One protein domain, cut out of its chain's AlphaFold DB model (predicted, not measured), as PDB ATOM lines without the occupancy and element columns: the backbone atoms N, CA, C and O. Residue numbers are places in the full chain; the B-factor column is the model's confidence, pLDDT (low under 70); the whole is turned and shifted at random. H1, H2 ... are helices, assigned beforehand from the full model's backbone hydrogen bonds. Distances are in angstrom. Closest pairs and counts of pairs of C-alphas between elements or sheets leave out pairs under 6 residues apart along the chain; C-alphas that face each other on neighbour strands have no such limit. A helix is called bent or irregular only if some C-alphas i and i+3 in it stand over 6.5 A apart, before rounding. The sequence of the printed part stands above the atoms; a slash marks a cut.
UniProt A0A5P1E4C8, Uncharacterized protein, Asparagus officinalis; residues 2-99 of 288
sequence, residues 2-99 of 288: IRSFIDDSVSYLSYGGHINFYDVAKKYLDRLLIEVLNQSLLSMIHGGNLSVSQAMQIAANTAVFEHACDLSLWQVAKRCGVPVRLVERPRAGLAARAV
ATOM      1  N   ILE A   2     -10.533 -41.976  24.612       88.19
ATOM      2  CA  ILE A   2     -10.953 -42.809  25.772       88.19
ATOM      3  C   ILE A   2      -9.885 -42.886  26.877       88.19
ATOM      4  O   ILE A   2     -10.201 -42.699  28.044       88.19
ATOM      5  N   ARG A   3      -8.607 -43.088  26.521       89.50
ATOM      6  CA  ARG A   3      -7.507 -43.118  27.503       89.50
ATOM      7  C   ARG A   3      -7.374 -41.816  28.303       89.50
ATOM      8  O   ARG A   3      -7.236 -41.889  29.513       89.50
ATOM      9  N   SER A   4      -7.446 -40.663  27.627       91.88
ATOM     10  CA  SER A   4      -7.417 -39.344  28.281       91.88
ATOM     11  C   SER A   4      -8.626 -39.189  29.187       91.88
ATOM     12  O   SER A   4      -8.464 -38.903  30.356       91.88
ATOM     13  N   PHE A   5      -9.823 -39.509  28.684       92.38
ATOM     14  CA  PHE A   5     -11.048 -39.435  29.474       92.38
ATOM     15  C   PHE A   5     -10.967 -40.266  30.761       92.38
ATOM     16  O   PHE A   5     -11.386 -39.796  31.813       92.38
ATOM     17  N   ILE A   6     -10.417 -41.484  30.692       92.19
ATOM     18  CA  ILE A   6     -10.196 -42.330  31.872       92.19
ATOM     19  C   ILE A   6      -9.212 -41.661  32.835       92.19
ATOM     20  O   ILE A   6      -9.507 -41.567  34.025       92.19
ATOM     21  N   ASP A   7      -8.065 -41.200  32.335       91.38
ATOM     22  CA  ASP A   7      -7.023 -40.587  33.161       91.38
ATOM     23  C   ASP A   7      -7.530 -39.296  33.837       91.38
ATOM     24  O   ASP A   7      -7.359 -39.131  35.045       91.38
ATOM     25  N   ASP A   8      -8.243 -38.447  33.097       91.75
ATOM     26  CA  ASP A   8      -8.849 -37.204  33.581       91.75
ATOM     27  C   ASP A   8      -9.965 -37.484  34.599       91.75
ATOM     28  O   ASP A   8     -10.022 -36.849  35.652       91.75
ATOM     29  N   SER A   9     -10.815 -38.486  34.334       89.81
ATOM     30  CA  SER A   9     -11.893 -38.887  35.249       89.81
ATOM     31  C   SER A   9     -11.341 -39.410  36.571       89.81
ATOM     32  O   SER A   9     -11.817 -39.019  37.634       89.81
ATOM     33  N   VAL A  10     -10.331 -40.284  36.527       90.12
ATOM     34  CA  VAL A  10      -9.722 -40.834  37.745       90.12
ATOM     35  C   VAL A  10      -8.958 -39.750  38.506       90.12
ATOM     36  O   VAL A  10      -9.092 -39.669  39.725       90.12
ATOM     37  N   SER A  11      -8.216 -38.887  37.804       90.50
ATOM     38  CA  SER A  11      -7.525 -37.740  38.404       90.50
ATOM     39  C   SER A  11      -8.512 -36.828  39.134       90.50
ATOM     40  O   SER A  11      -8.343 -36.575  40.324       90.50
ATOM     41  N   TYR A  12      -9.604 -36.432  38.477       89.06
ATOM     42  CA  TYR A  12     -10.649 -35.606  39.080       89.06
ATOM     43  C   TYR A  12     -11.279 -36.264  40.319       89.06
ATOM     44  O   TYR A  12     -11.414 -35.623  41.361       89.06
ATOM     45  N   LEU A  13     -11.619 -37.554  40.236       88.88
ATOM     46  CA  LEU A  13     -12.247 -38.278  41.345       88.88
ATOM     47  C   LEU A  13     -11.300 -38.506  42.532       88.88
ATOM     48  O   LEU A  13     -11.777 -38.619  43.661       88.88
ATOM     49  N   SER A  14      -9.982 -38.531  42.310       85.88
ATOM     50  CA  SER A  14      -8.995 -38.694  43.386       85.88
ATOM     51  C   SER A  14      -8.993 -37.536  44.394       85.88
ATOM     52  O   SER A  14      -8.654 -37.740  45.558       85.88
ATOM     53  N   TYR A  15      -9.455 -36.347  43.989       84.50
ATOM     54  CA  TYR A  15      -9.629 -35.199  44.882       84.50
ATOM     55  C   TYR A  15     -10.893 -35.299  45.764       84.50
ATOM     56  O   TYR A  15     -11.059 -34.507  46.688       84.50
ATOM     57  N   GLY A  16     -11.790 -36.262  45.502       74.25
ATOM     58  CA  GLY A  16     -13.139 -36.353  46.080       74.25
ATOM     59  C   GLY A  16     -13.301 -37.125  47.403       74.25
ATOM     60  O   GLY A  16     -14.435 -37.360  47.814       74.25
ATOM     61  N   GLY A  17     -12.225 -37.532  48.089       69.12
ATOM     62  CA  GLY A  17     -12.301 -38.250  49.379       69.12
ATOM     63  C   GLY A  17     -12.700 -39.740  49.281       69.12
ATOM     64  O   GLY A  17     -12.482 -40.371  48.252       69.12
ATOM     65  N   HIS A  18     -13.262 -40.318  50.361       60.38
ATOM     66  CA  HIS A  18     -13.573 -41.758  50.581       60.38
ATOM     67  C   HIS A  18     -14.651 -42.387  49.656       60.38
ATOM     68  O   HIS A  18     -15.413 -43.262  50.073       60.38
ATOM     69  N   ILE A  19     -14.761 -41.965  48.400       66.94
ATOM     70  CA  ILE A  19     -15.681 -42.560  47.423       66.94
ATOM     71  C   ILE A  19     -14.974 -43.728  46.730       66.94
ATOM     72  O   ILE A  19     -13.795 -43.633  46.399       66.94
ATOM     73  N   ASN A  20     -15.689 -44.829  46.462       75.56
ATOM     74  CA  ASN A  20     -15.195 -45.877  45.566       75.56
ATOM     75  C   ASN A  20     -15.137 -45.337  44.124       75.56
ATOM     76  O   ASN A  20     -16.048 -45.538  43.319       75.56
ATOM     77  N   PHE A  21     -14.079 -44.592  43.811       85.06
ATOM     78  CA  PHE A  21     -13.945 -43.876  42.547       85.06
ATOM     79  C   PHE A  21     -13.794 -44.809  41.339       85.06
ATOM     80  O   PHE A  21     -14.043 -44.378  40.215       85.06
ATOM     81  N   TYR A  22     -13.498 -46.097  41.557       87.94
ATOM     82  CA  TYR A  22     -13.556 -47.119  40.514       87.94
ATOM     83  C   TYR A  22     -14.966 -47.280  39.932       87.94
ATOM     84  O   TYR A  22     -15.136 -47.196  38.716       87.94
ATOM     85  N   ASP A  23     -15.985 -47.463  40.780       87.62
ATOM     86  CA  ASP A  23     -17.366 -47.672  40.319       87.62
ATOM     87  C   ASP A  23     -17.896 -46.434  39.585       87.62
ATOM     88  O   ASP A  23     -18.601 -46.541  38.577       87.62
ATOM     89  N   VAL A  24     -17.507 -45.246  40.054       89.94
ATOM     90  CA  VAL A  24     -17.877 -43.966  39.438       89.94
ATOM     91  C   VAL A  24     -17.183 -43.783  38.085       89.94
ATOM     92  O   VAL A  24     -17.856 -43.501  37.093       89.94
ATOM     93  N   ALA A  25     -15.866 -44.008  38.003       91.12
ATOM     94  CA  ALA A  25     -15.111 -43.926  36.751       91.12
ATOM     95  C   ALA A  25     -15.607 -44.951  35.720       91.12
ATOM     96  O   ALA A  25     -15.778 -44.619  34.545       91.12
ATOM     97  N   LYS A  26     -15.917 -46.177  36.164       91.50
ATOM     98  CA  LYS A  26     -16.548 -47.208  35.333       91.50
ATOM     99  C   LYS A  26     -17.884 -46.717  34.774       91.50
ATOM    100  O   LYS A  26     -18.106 -46.831  33.573       91.50
ATOM    101  N   LYS A  27     -18.760 -46.156  35.617       92.12
ATOM    102  CA  LYS A  27     -20.073 -45.642  35.192       92.12
ATOM    103  C   LYS A  27     -19.946 -44.503  34.178       92.12
ATOM    104  O   LYS A  27     -20.703 -44.474  33.213       92.12
ATOM    105  N   TYR A  28     -18.998 -43.585  34.364       93.38
ATOM    106  CA  TYR A  28     -18.748 -42.507  33.402       93.38
ATOM    107  C   TYR A  28     -18.205 -43.012  32.070       93.38
ATOM    108  O   TYR A  28     -18.652 -42.545  31.025       93.38
ATOM    109  N   LEU A  29     -17.301 -43.991  32.095       94.44
ATOM    110  CA  LEU A  29     -16.826 -44.641  30.879       94.44
ATOM    111  C   LEU A  29     -17.977 -45.331  30.132       94.44
ATOM    112  O   LEU A  29     -18.119 -45.138  28.927       94.44
ATOM    113  N   ASP A  30     -18.820 -46.086  30.839       94.62
ATOM    114  CA  ASP A  30     -19.971 -46.776  30.243       94.62
ATOM    115  C   ASP A  30     -20.940 -45.772  29.600       94.62
ATOM    116  O   ASP A  30     -21.367 -45.932  28.457       94.62
ATOM    117  N   ARG A  31     -21.203 -44.665  30.303       95.56
ATOM    118  CA  ARG A  31     -22.046 -43.572  29.824       95.56
ATOM    119  C   ARG A  31     -21.470 -42.888  28.584       95.56
ATOM    120  O   ARG A  31     -22.207 -42.664  27.634       95.56
ATOM    121  N   LEU A  32     -20.168 -42.604  28.553       95.38
ATOM    122  CA  LEU A  32     -19.502 -42.036  27.377       95.38
ATOM    123  C   LEU A  32     -19.654 -42.956  26.157       95.38
ATOM    124  O   LEU A  32     -19.989 -42.500  25.062       95.38
ATOM    125  N   LEU A  33     -19.414 -44.255  26.339       95.81
ATOM    126  CA  LEU A  33     -19.484 -45.221  25.248       95.81
ATOM    127  C   LEU A  33     -20.920 -45.410  24.735       95.81
ATOM    128  O   LEU A  33     -21.118 -45.525  23.528       95.81
ATOM    129  N   ILE A  34     -21.922 -45.400  25.618       96.31
ATOM    130  CA  ILE A  34     -23.332 -45.595  25.244       96.31
ATOM    131  C   ILE A  34     -23.977 -44.301  24.733       96.31
ATOM    132  O   ILE A  34     -24.610 -44.297  23.679       96.31
ATOM    133  N   GLU A  35     -23.868 -43.202  25.472       96.19
ATOM    134  CA  GLU A  35     -24.612 -41.974  25.169       96.19
ATOM    135  C   GLU A  35     -23.934 -41.131  24.091       96.19
ATOM    136  O   GLU A  35     -24.626 -40.434  23.356       96.19
ATOM    137  N   VAL A  36     -22.605 -41.198  23.964       95.12
ATOM    138  CA  VAL A  36     -21.866 -40.361  23.008       95.12
ATOM    139  C   VAL A  36     -21.404 -41.182  21.814       95.12
ATOM    140  O   VAL A  36     -21.836 -40.927  20.689       95.12
ATOM    141  N   LEU A  37     -20.544 -42.182  22.038       94.69
ATOM    142  CA  LEU A  37     -19.956 -42.953  20.939       94.69
ATOM    143  C   LEU A  37     -21.031 -43.743  20.189       94.69
ATOM    144  O   LEU A  37     -21.159 -43.603  18.976       94.69
ATOM    145  N   ASN A  38     -21.819 -44.543  20.904       95.94
ATOM    146  CA  ASN A  38     -22.816 -45.395  20.273       95.94
ATOM    147  C   ASN A  38     -23.926 -44.595  19.579       95.94
ATOM    148  O   ASN A  38     -24.311 -44.947  18.470       95.94
ATOM    149  N   GLN A  39     -24.402 -43.498  20.174       94.81
ATOM    150  CA  GLN A  39     -25.383 -42.634  19.505       94.81
ATOM    151  C   GLN A  39     -24.815 -41.996  18.234       94.81
ATOM    152  O   GLN A  39     -25.498 -41.951  17.213       94.81
ATOM    153  N   SER A  40     -23.545 -41.582  18.254       93.56
ATOM    154  CA  SER A  40     -22.869 -41.069  17.055       93.56
ATOM    155  C   SER A  40     -22.754 -42.141  15.967       93.56
ATOM    156  O   SER A  40     -23.029 -41.866  14.801       93.56
ATOM    157  N   LEU A  41     -22.404 -43.379  16.339       94.69
ATOM    158  CA  LEU A  41     -22.356 -44.516  15.412       94.69
ATOM    159  C   LEU A  41     -23.730 -44.784  14.790       94.69
ATOM    160  O   LEU A  41     -23.834 -44.857  13.569       94.69
ATOM    161  N   LEU A  42     -24.787 -44.865  15.602       94.81
ATOM    162  CA  LEU A  42     -26.148 -45.090  15.114       94.81
ATOM    163  C   LEU A  42     -26.632 -43.954  14.207       94.81
ATOM    164  O   LEU A  42     -27.264 -44.221  13.187       94.81
ATOM    165  N   SER A  43     -26.298 -42.703  14.527       93.69
ATOM    166  CA  SER A  43     -26.611 -41.561  13.664       93.69
ATOM    167  C   SER A  43     -25.912 -41.655  12.307       93.69
ATOM    168  O   SER A  43     -26.508 -41.276  11.301       93.69
ATOM    169  N   MET A  44     -24.670 -42.150  12.255       92.25
ATOM    170  CA  MET A  44     -23.975 -42.377  10.985       92.25
ATOM    171  C   MET A  44     -24.602 -43.535  10.205       92.25
ATOM    172  O   MET A  44     -24.862 -43.385   9.016       92.25
ATOM    173  N   ILE A  45     -24.893 -44.657  10.874       92.88
ATOM    174  CA  ILE A  45     -25.491 -45.859  10.267       92.88
ATOM    175  C   ILE A  45     -26.856 -45.537   9.646       92.88
ATOM    176  O   ILE A  45     -27.106 -45.870   8.489       92.88
ATOM    177  N   HIS A  46     -27.722 -44.843  10.384       90.81
ATOM    178  CA  HIS A  46     -29.075 -44.506   9.932       90.81
ATOM    179  C   HIS A  46     -29.148 -43.224   9.087       90.81
ATOM    180  O   HIS A  46     -30.203 -42.917   8.541       90.81
ATOM    181  N   GLY A  47     -28.044 -42.483   8.940       85.00
ATOM    182  CA  GLY A  47     -27.992 -41.202   8.227       85.00
ATOM    183  C   GLY A  47     -28.191 -41.281   6.705       85.00
ATOM    184  O   GLY A  47     -28.153 -40.256   6.033       85.00
ATOM    185  N   GLY A  48     -28.389 -42.475   6.138       70.56
ATOM    186  CA  GLY A  48     -28.898 -42.661   4.774       70.56
ATOM    187  C   GLY A  48     -27.901 -42.477   3.621       70.56
ATOM    188  O   GLY A  48     -28.195 -42.941   2.522       70.56
ATOM    189  N   ASN A  49     -26.710 -41.917   3.857       79.50
ATOM    190  CA  ASN A  49     -25.737 -41.580   2.801       79.50
ATOM    191  C   ASN A  49     -24.372 -42.281   2.939       79.50
ATOM    192  O   ASN A  49     -23.362 -41.776   2.453       79.50
ATOM    193  N   LEU A  50     -24.315 -43.434   3.606       87.12
ATOM    194  CA  LEU A  50     -23.066 -44.185   3.733       87.12
ATOM    195  C   LEU A  50     -22.693 -44.884   2.422       87.12
ATOM    196  O   LEU A  50     -23.478 -45.669   1.885       87.12
ATOM    197  N   SER A  51     -21.465 -44.659   1.955       90.25
ATOM    198  CA  SER A  51     -20.850 -45.511   0.936       90.25
ATOM    199  C   SER A  51     -20.538 -46.903   1.505       90.25
ATOM    200  O   SER A  51     -20.400 -47.080   2.718       90.25
ATOM    201  N   VAL A  52     -20.350 -47.896   0.628       91.81
ATOM    202  CA  VAL A  52     -19.923 -49.255   1.016       91.81
ATOM    203  C   VAL A  52     -18.627 -49.214   1.834       91.81
ATOM    204  O   VAL A  52     -18.536 -49.840   2.886       91.81
ATOM    205  N   SER A  53     -17.642 -48.413   1.410       90.94
ATOM    206  CA  SER A  53     -16.376 -48.269   2.137       90.94
ATOM    207  C   SER A  53     -16.564 -47.641   3.520       90.94
ATOM    208  O   SER A  53     -15.969 -48.109   4.487       90.94
ATOM    209  N   GLN A  54     -17.427 -46.629   3.654       91.81
ATOM    210  CA  GLN A  54     -17.734 -46.019   4.949       91.81
ATOM    211  C   GLN A  54     -18.464 -46.995   5.877       91.81
ATOM    212  O   GLN A  54     -18.082 -47.122   7.038       91.81
ATOM    213  N   ALA A  55     -19.469 -47.718   5.375       92.56
ATOM    214  CA  ALA A  55     -20.192 -48.723   6.154       92.56
ATOM    215  C   ALA A  55     -19.255 -49.842   6.644       92.56
ATOM    216  O   ALA A  55     -19.304 -50.236   7.809       92.56
ATOM    217  N   MET A  56     -18.329 -50.280   5.789       93.44
ATOM    218  CA  MET A  56     -17.307 -51.273   6.116       93.44
ATOM    219  C   MET A  56     -16.350 -50.791   7.212       93.44
ATOM    220  O   MET A  56     -16.096 -51.513   8.176       93.44
ATOM    221  N   GLN A  57     -15.879 -49.546   7.112       93.69
ATOM    222  CA  GLN A  57     -15.039 -48.919   8.135       93.69
ATOM    223  C   GLN A  57     -15.781 -48.768   9.467       93.69
ATOM    224  O   GLN A  57     -15.213 -49.036  10.523       93.69
ATOM    225  N   ILE A  58     -17.061 -48.381   9.447       93.44
ATOM    226  CA  ILE A  58     -17.882 -48.293  10.662       93.44
ATOM    227  C   ILE A  58     -18.031 -49.676  11.306       93.44
ATOM    228  O   ILE A  58     -17.821 -49.801  12.514       93.44
ATOM    229  N   ALA A  59     -18.335 -50.720  10.530       93.06
ATOM    230  CA  ALA A  59     -18.461 -52.084  11.041       93.06
ATOM    231  C   ALA A  59     -17.146 -52.591  11.667       93.06
ATOM    232  O   ALA A  59     -17.158 -53.116  12.785       93.06
ATOM    233  N   ALA A  60     -16.009 -52.372  10.996       93.31
ATOM    234  CA  ALA A  60     -14.686 -52.742  11.499       93.31
ATOM    235  C   ALA A  60     -14.316 -51.977  12.778       93.31
ATOM    236  O   ALA A  60     -13.972 -52.582  13.795       93.31
ATOM    237  N   ASN A  61     -14.458 -50.650  12.774       93.44
ATOM    238  CA  ASN A  61     -14.135 -49.815  13.929       93.44
ATOM    239  C   ASN A  61     -15.032 -50.128  15.131       93.44
ATOM    240  O   ASN A  61     -14.556 -50.149  16.265       93.44
ATOM    241  N   THR A  62     -16.313 -50.435  14.904       93.19
ATOM    242  CA  THR A  62     -17.231 -50.818  15.987       93.19
ATOM    243  C   THR A  62     -16.821 -52.144  16.632       93.19
ATOM    244  O   THR A  62     -16.885 -52.260  17.855       93.19
ATOM    245  N   ALA A  63     -16.308 -53.105  15.853       91.94
ATOM    246  CA  ALA A  63     -15.736 -54.346  16.384       91.94
ATOM    247  C   ALA A  63     -14.528 -54.077  17.299       91.94
ATOM    248  O   ALA A  63     -14.400 -54.658  18.379       91.94
ATOM    249  N   VAL A  64     -13.655 -53.151  16.885       92.31
ATOM    250  CA  VAL A  64     -12.503 -52.720  17.688       92.31
ATOM    251  C   VAL A  64     -12.967 -52.047  18.980       92.31
ATOM    252  O   VAL A  64     -12.430 -52.349  20.046       92.31
ATOM    253  N   PHE A  65     -13.983 -51.180  18.925       93.19
ATOM    254  CA  PHE A  65     -14.548 -50.550  20.122       93.19
ATOM    255  C   PHE A  65     -15.197 -51.560  21.070       93.19
ATOM    256  O   PHE A  65     -14.990 -51.464  22.282       93.19
ATOM    257  N   GLU A  66     -15.929 -52.551  20.549       92.50
ATOM    258  CA  GLU A  66     -16.477 -53.642  21.359       92.50
ATOM    259  C   GLU A  66     -15.352 -54.371  22.108       92.50
ATOM    260  O   GLU A  66     -15.424 -54.537  23.327       92.50
ATOM    261  N   HIS A  67     -14.290 -54.774  21.405       89.75
ATOM    262  CA  HIS A  67     -13.180 -55.510  22.008       89.75
ATOM    263  C   HIS A  67     -12.386 -54.654  23.010       89.75
ATOM    264  O   HIS A  67     -11.978 -55.129  24.071       89.75
ATOM    265  N   ALA A  68     -12.222 -53.362  22.720       91.38
ATOM    266  CA  ALA A  68     -11.514 -52.422  23.584       91.38
ATOM    267  C   ALA A  68     -12.254 -52.101  24.896       91.38
ATOM    268  O   ALA A  68     -11.652 -51.488  25.783       91.38
ATOM    269  N   CYS A  69     -13.518 -52.507  25.059       92.19
ATOM    270  CA  CYS A  69     -14.259 -52.322  26.310       92.19
ATOM    271  C   CYS A  69     -13.553 -52.992  27.498       92.19
ATOM    272  O   CYS A  69     -13.410 -52.367  28.550       92.19
ATOM    273  N   ASP A  70     -13.045 -54.216  27.323       89.50
ATOM    274  CA  ASP A  70     -12.349 -54.946  28.392       89.50
ATOM    275  C   ASP A  70     -11.026 -54.261  28.759       89.50
ATOM    276  O   ASP A  70     -10.714 -54.066  29.935       89.50
ATOM    277  N   LEU A  71     -10.273 -53.820  27.746       89.62
ATOM    278  CA  LEU A  71      -9.015 -53.089  27.927       89.62
ATOM    279  C   LEU A  71      -9.237 -51.748  28.636       89.62
ATOM    280  O   LEU A  71      -8.452 -51.359  29.502       89.62
ATOM    281  N   SER A  72     -10.314 -51.048  28.286       90.69
ATOM    282  CA  SER A  72     -10.673 -49.767  28.898       90.69
ATOM    283  C   SER A  72     -11.073 -49.958  30.361       90.69
ATOM    284  O   SER A  72     -10.631 -49.206  31.228       90.69
ATOM    285  N   LEU A  73     -11.838 -51.010  30.663       90.25
ATOM    286  CA  LEU A  73     -12.200 -51.368  32.032       90.25
ATOM    287  C   LEU A  73     -10.972 -51.762  32.869       90.25
ATOM    288  O   LEU A  73     -10.843 -51.341  34.021       90.25
ATOM    289  N   TRP A  74     -10.042 -52.523  32.285       89.06
ATOM    290  CA  TRP A  74      -8.765 -52.854  32.915       89.06
ATOM    291  C   TRP A  74      -7.942 -51.601  33.226       89.06
ATOM    292  O   TRP A  74      -7.386 -51.476  34.319       89.06
ATOM    293  N   GLN A  75      -7.902 -50.639  32.301       89.44
ATOM    294  CA  GLN A  75      -7.212 -49.369  32.518       89.44
ATOM    295  C   GLN A  75      -7.827 -48.580  33.681       89.44
ATOM    296  O   GLN A  75      -7.077 -48.084  34.523       89.44
ATOM    297  N   VAL A  76      -9.160 -48.509  33.774       90.62
ATOM    298  CA  VAL A  76      -9.850 -47.878  34.913       90.62
ATOM    299  C   VAL A  76      -9.434 -48.549  36.224       90.62
ATOM    300  O   VAL A  76      -9.020 -47.864  37.156       90.62
ATOM    301  N   ALA A  77      -9.464 -49.882  36.288       89.88
ATOM    302  CA  ALA A  77      -9.075 -50.620  37.489       89.88
ATOM    303  C   ALA A  77      -7.624 -50.358  37.901       89.88
ATOM    304  O   ALA A  77      -7.358 -50.038  39.060       89.88
ATOM    305  N   LYS A  78      -6.698 -50.420  36.936       89.25
ATOM    306  CA  LYS A  78      -5.277 -50.144  37.153       89.25
ATOM    307  C   LYS A  78      -5.058 -48.733  37.696       89.25
ATOM    308  O   LYS A  78      -4.295 -48.561  38.643       89.25
ATOM    309  N   ARG A  79      -5.723 -47.731  37.116       88.50
ATOM    310  CA  ARG A  79      -5.636 -46.335  37.571       88.50
ATOM    311  C   ARG A  79      -6.254 -46.129  38.953       88.50
ATOM    312  O   ARG A  79      -5.771 -45.281  39.691       88.50
ATOM    313  N   CYS A  80      -7.253 -46.929  39.318       88.00
ATOM    314  CA  CYS A  80      -7.883 -46.881  40.635       88.00
ATOM    315  C   CYS A  80      -7.188 -47.730  41.709       88.00
ATOM    316  O   CYS A  80      -7.672 -47.791  42.835       88.00
ATOM    317  N   GLY A  81      -6.083 -48.411  41.384       86.50
ATOM    318  CA  GLY A  81      -5.409 -49.319  42.317       86.50
ATOM    319  C   GLY A  81      -6.220 -50.578  42.655       86.50
ATOM    320  O   GLY A  81      -5.917 -51.258  43.634       86.50
ATOM    321  N   VAL A  82      -7.244 -50.905  41.858       85.31
ATOM    322  CA  VAL A  82      -8.086 -52.090  42.058       85.31
ATOM    323  C   VAL A  82      -7.380 -53.320  41.476       85.31
ATOM    324  O   VAL A  82      -7.013 -53.313  40.297       85.31
ATOM    325  N   PRO A  83      -7.210 -54.408  42.254       79.62
ATOM    326  CA  PRO A  83      -6.650 -55.653  41.748       79.62
ATOM    327  C   PRO A  83      -7.439 -56.197  40.550       79.62
ATOM    328  O   PRO A  83      -8.644 -56.426  40.636       79.62
ATOM    329  N   VAL A  84      -6.736 -56.493  39.456       68.94
ATOM    330  CA  VAL A  84      -7.316 -56.967  38.182       68.94
ATOM    331  C   VAL A  84      -8.194 -58.215  38.353       68.94
ATOM    332  O   VAL A  84      -9.231 -58.341  37.708       68.94
ATOM    333  N   ARG A  85      -7.856 -59.089  39.310       69.44
ATOM    334  CA  ARG A  85      -8.617 -60.310  39.636       69.44
ATOM    335  C   ARG A  85     -10.062 -60.042  40.089       69.44
ATOM    336  O   ARG A  85     -10.900 -60.936  40.028       69.44
ATOM    337  N   LEU A  86     -10.368 -58.832  40.567       66.31
ATOM    338  CA  LEU A  86     -11.730 -58.425  40.938       66.31
ATOM    339  C   LEU A  86     -12.555 -57.951  39.728       66.31
ATOM    340  O   LEU A  86     -13.782 -57.920  39.800       66.31
ATOM    341  N   VAL A  87     -11.885 -57.629  38.619       65.38
ATOM    342  CA  VAL A  87     -12.446 -57.054  37.385       65.38
ATOM    343  C   VAL A  87     -12.749 -58.134  36.344       65.38
ATOM    344  O   VAL A  87     -13.659 -57.972  35.541       65.38
ATOM    345  N   GLU A  88     -12.057 -59.273  36.396       62.00
ATOM    346  CA  GLU A  88     -12.248 -60.423  35.491       62.00
ATOM    347  C   GLU A  88     -13.539 -61.228  35.753       62.00
ATOM    348  O   GLU A  88     -13.785 -62.257  35.124       62.00
ATOM    349  N   ARG A  89     -14.401 -60.790  36.682       65.56
ATOM    350  CA  ARG A  89     -15.663 -61.493  36.952       65.56
ATOM    351  C   ARG A  89     -16.618 -61.370  35.749       65.56
ATOM    352  O   ARG A  89     -16.803 -60.262  35.252       65.56
ATOM    353  N   PRO A  90     -17.359 -62.432  35.365       53.78
ATOM    354  CA  PRO A  90     -18.266 -62.422  34.203       53.78
ATOM    355  C   PRO A  90     -19.346 -61.325  34.205       53.78
ATOM    356  O   PRO A  90     -19.909 -61.005  33.166       53.78
ATOM    357  N   ARG A  91     -19.657 -60.744  35.375       56.62
ATOM    358  CA  ARG A  91     -20.652 -59.669  35.559       56.62
ATOM    359  C   ARG A  91     -20.036 -58.274  35.742       56.62
ATOM    360  O   ARG A  91     -20.767 -57.316  35.960       56.62
ATOM    361  N   ALA A  92     -18.711 -58.146  35.686       66.25
ATOM    362  CA  ALA A  92     -18.007 -56.887  35.925       66.25
ATOM    363  C   ALA A  92     -17.770 -56.057  34.649       66.25
ATOM    364  O   ALA A  92     -17.245 -54.952  34.760       66.25
ATOM    365  N   GLY A  93     -18.205 -56.530  33.477       83.81
ATOM    366  CA  GLY A  93     -18.061 -55.831  32.196       83.81
ATOM    367  C   GLY A  93     -18.806 -54.491  32.101       83.81
ATOM    368  O   GLY A  93     -19.594 -54.120  32.978       83.81
ATOM    369  N   LEU A  94     -18.526 -53.761  31.022       91.00
ATOM    370  CA  LEU A  94     -19.246 -52.550  30.615       91.00
ATOM    371  C   LEU A  94     -20.532 -52.936  29.873       91.00
ATOM    372  O   LEU A  94     -20.485 -53.793  28.983       91.00
ATOM    373  N   ALA A  95     -21.661 -52.292  30.186       93.06
ATOM    374  CA  ALA A  95     -22.900 -52.496  29.431       93.06
ATOM    375  C   ALA A  95     -22.736 -52.045  27.968       93.06
ATOM    376  O   ALA A  95     -23.310 -52.650  27.058       93.06
ATOM    377  N   ALA A  96     -21.864 -51.060  27.734       94.25
ATOM    378  CA  ALA A  96     -21.477 -50.565  26.422       94.25
ATOM    379  C   ALA A  96     -21.025 -51.670  25.468       94.25
ATOM    380  O   ALA A  96     -21.261 -51.557  24.272       94.25
ATOM    381  N   ARG A  97     -20.428 -52.761  25.965       94.38
ATOM    382  CA  ARG A  97     -19.987 -53.865  25.107       94.38
ATOM    383  C   ARG A  97     -21.156 -54.514  24.367       94.38
ATOM    384  O   ARG A  97     -21.075 -54.734  23.163       94.38
ATOM    385  N   ALA A  98     -22.245 -54.811  25.075       93.81
ATOM    386  CA  ALA A  98     -23.431 -55.410  24.466       93.81
ATOM    387  C   ALA A  98     -24.090 -54.446  23.467       93.81
ATOM    388  O   ALA A  98     -24.509 -54.859  22.388       93.81
ATOM    389  N   VAL A  99     -24.117 -53.154  23.807       95.75
ATOM    390  CA  VAL A  99     -24.661 -52.099  22.945       95.75
ATOM    391  C   VAL A  99     -23.819 -51.934  21.671       95.75
ATOM    392  O   VAL A  99     -24.368 -51.922  20.574       95.75
TER     393      VAL A  99
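Overview. This is residues 2 to 99 of the 288 residues of an uncharacterized protein of Asparagus officinalis (UniProt A0A5P1E4C8). A long helical hairpin, H2 and H3 side by side, makes the length of the domain, and the shorter H1 folds back along one end of it, giving an up-and-down bundle of three helices there. On the opposite side of the hairpin from H1, the short H4 packs on H2 and H3, reached by a long link of residues 80 to 94. The printed part has 98 residues with four named helices, H1, H2, H3 and H4 along the chain, and no named strand; the class is all helix. It is only just loose, close to compact, with a radius of gyration of the C-alphas of 15.3 A, and elongated, spanning 49 by 26 by 18 A.

Along the chain. H1 is residues 2 to 14, 18.2 A from first to last C-alpha, and begins with C-alpha 2 at (-10.953, -42.809, 25.772). H2 is residues 21 to 46, 36.0 A long; it is neither bent nor irregular, but only just: C-alphas 35 and 38 are 6.2 A apart. H3, the longest, is residues 52 to 79 and 39.4 A long, beginning with C-alpha 52 at (-19.923, -49.255, 1.016). It has a kink of 36 degrees near residue 68, and it is neither bent nor irregular, but only just: C-alphas 67 and 70 are 6.5 A apart. H4 is residues 95 to 99 and ends with C-alpha 99 at (-24.661, -52.099, 22.945).

Arrangement. H2 and H3, the hubs, touch three helices each. They form a helical hairpin, opposite ways at a shallow tilt of 3 degrees; their closest C-alphas, those of Tyr 22 and Ala 77, are 6.4 A apart. H1 and H2 are also a helical hairpin, at a shallow tilt of 31 degrees; H2 touches H1 with residues 21 to 29 alone, and the closest C-alphas, of Leu 13 and Phe 21, are 6.0 A apart. H3 touches H1 with residues 72 to 79 alone, running the same way at a shallow tilt of 28 degrees; the closest C-alphas are those of Ile 6 and Val 76, 6.3 A apart. H4 touches residues 30 to 38 of H2, closest at the C-alphas of Ile 34 and Ala 96, 5.4 A. It touches residues 66 to 69 of H3, closest at the C-alphas of Glu 66 and Arg 97, 5.1 A. H1 and H4 are apart. Every O i to N i+4 pair is within hydrogen-bond range in H1 and H4, against 19 of 22 in H2 and 22 of 24 in H3.

Size, cuts and confidence. The two C-alphas farthest apart, those of His 18 and Val 52, are 50.5 A apart. The printed part has no cut. The link from H2 to H3 is tight, that from H1 to H2 short, and that from H3 to H4 long. The mean pLDDT of the printed part is 87.3; residues 17 to 19 and 84 to 92 are under 70.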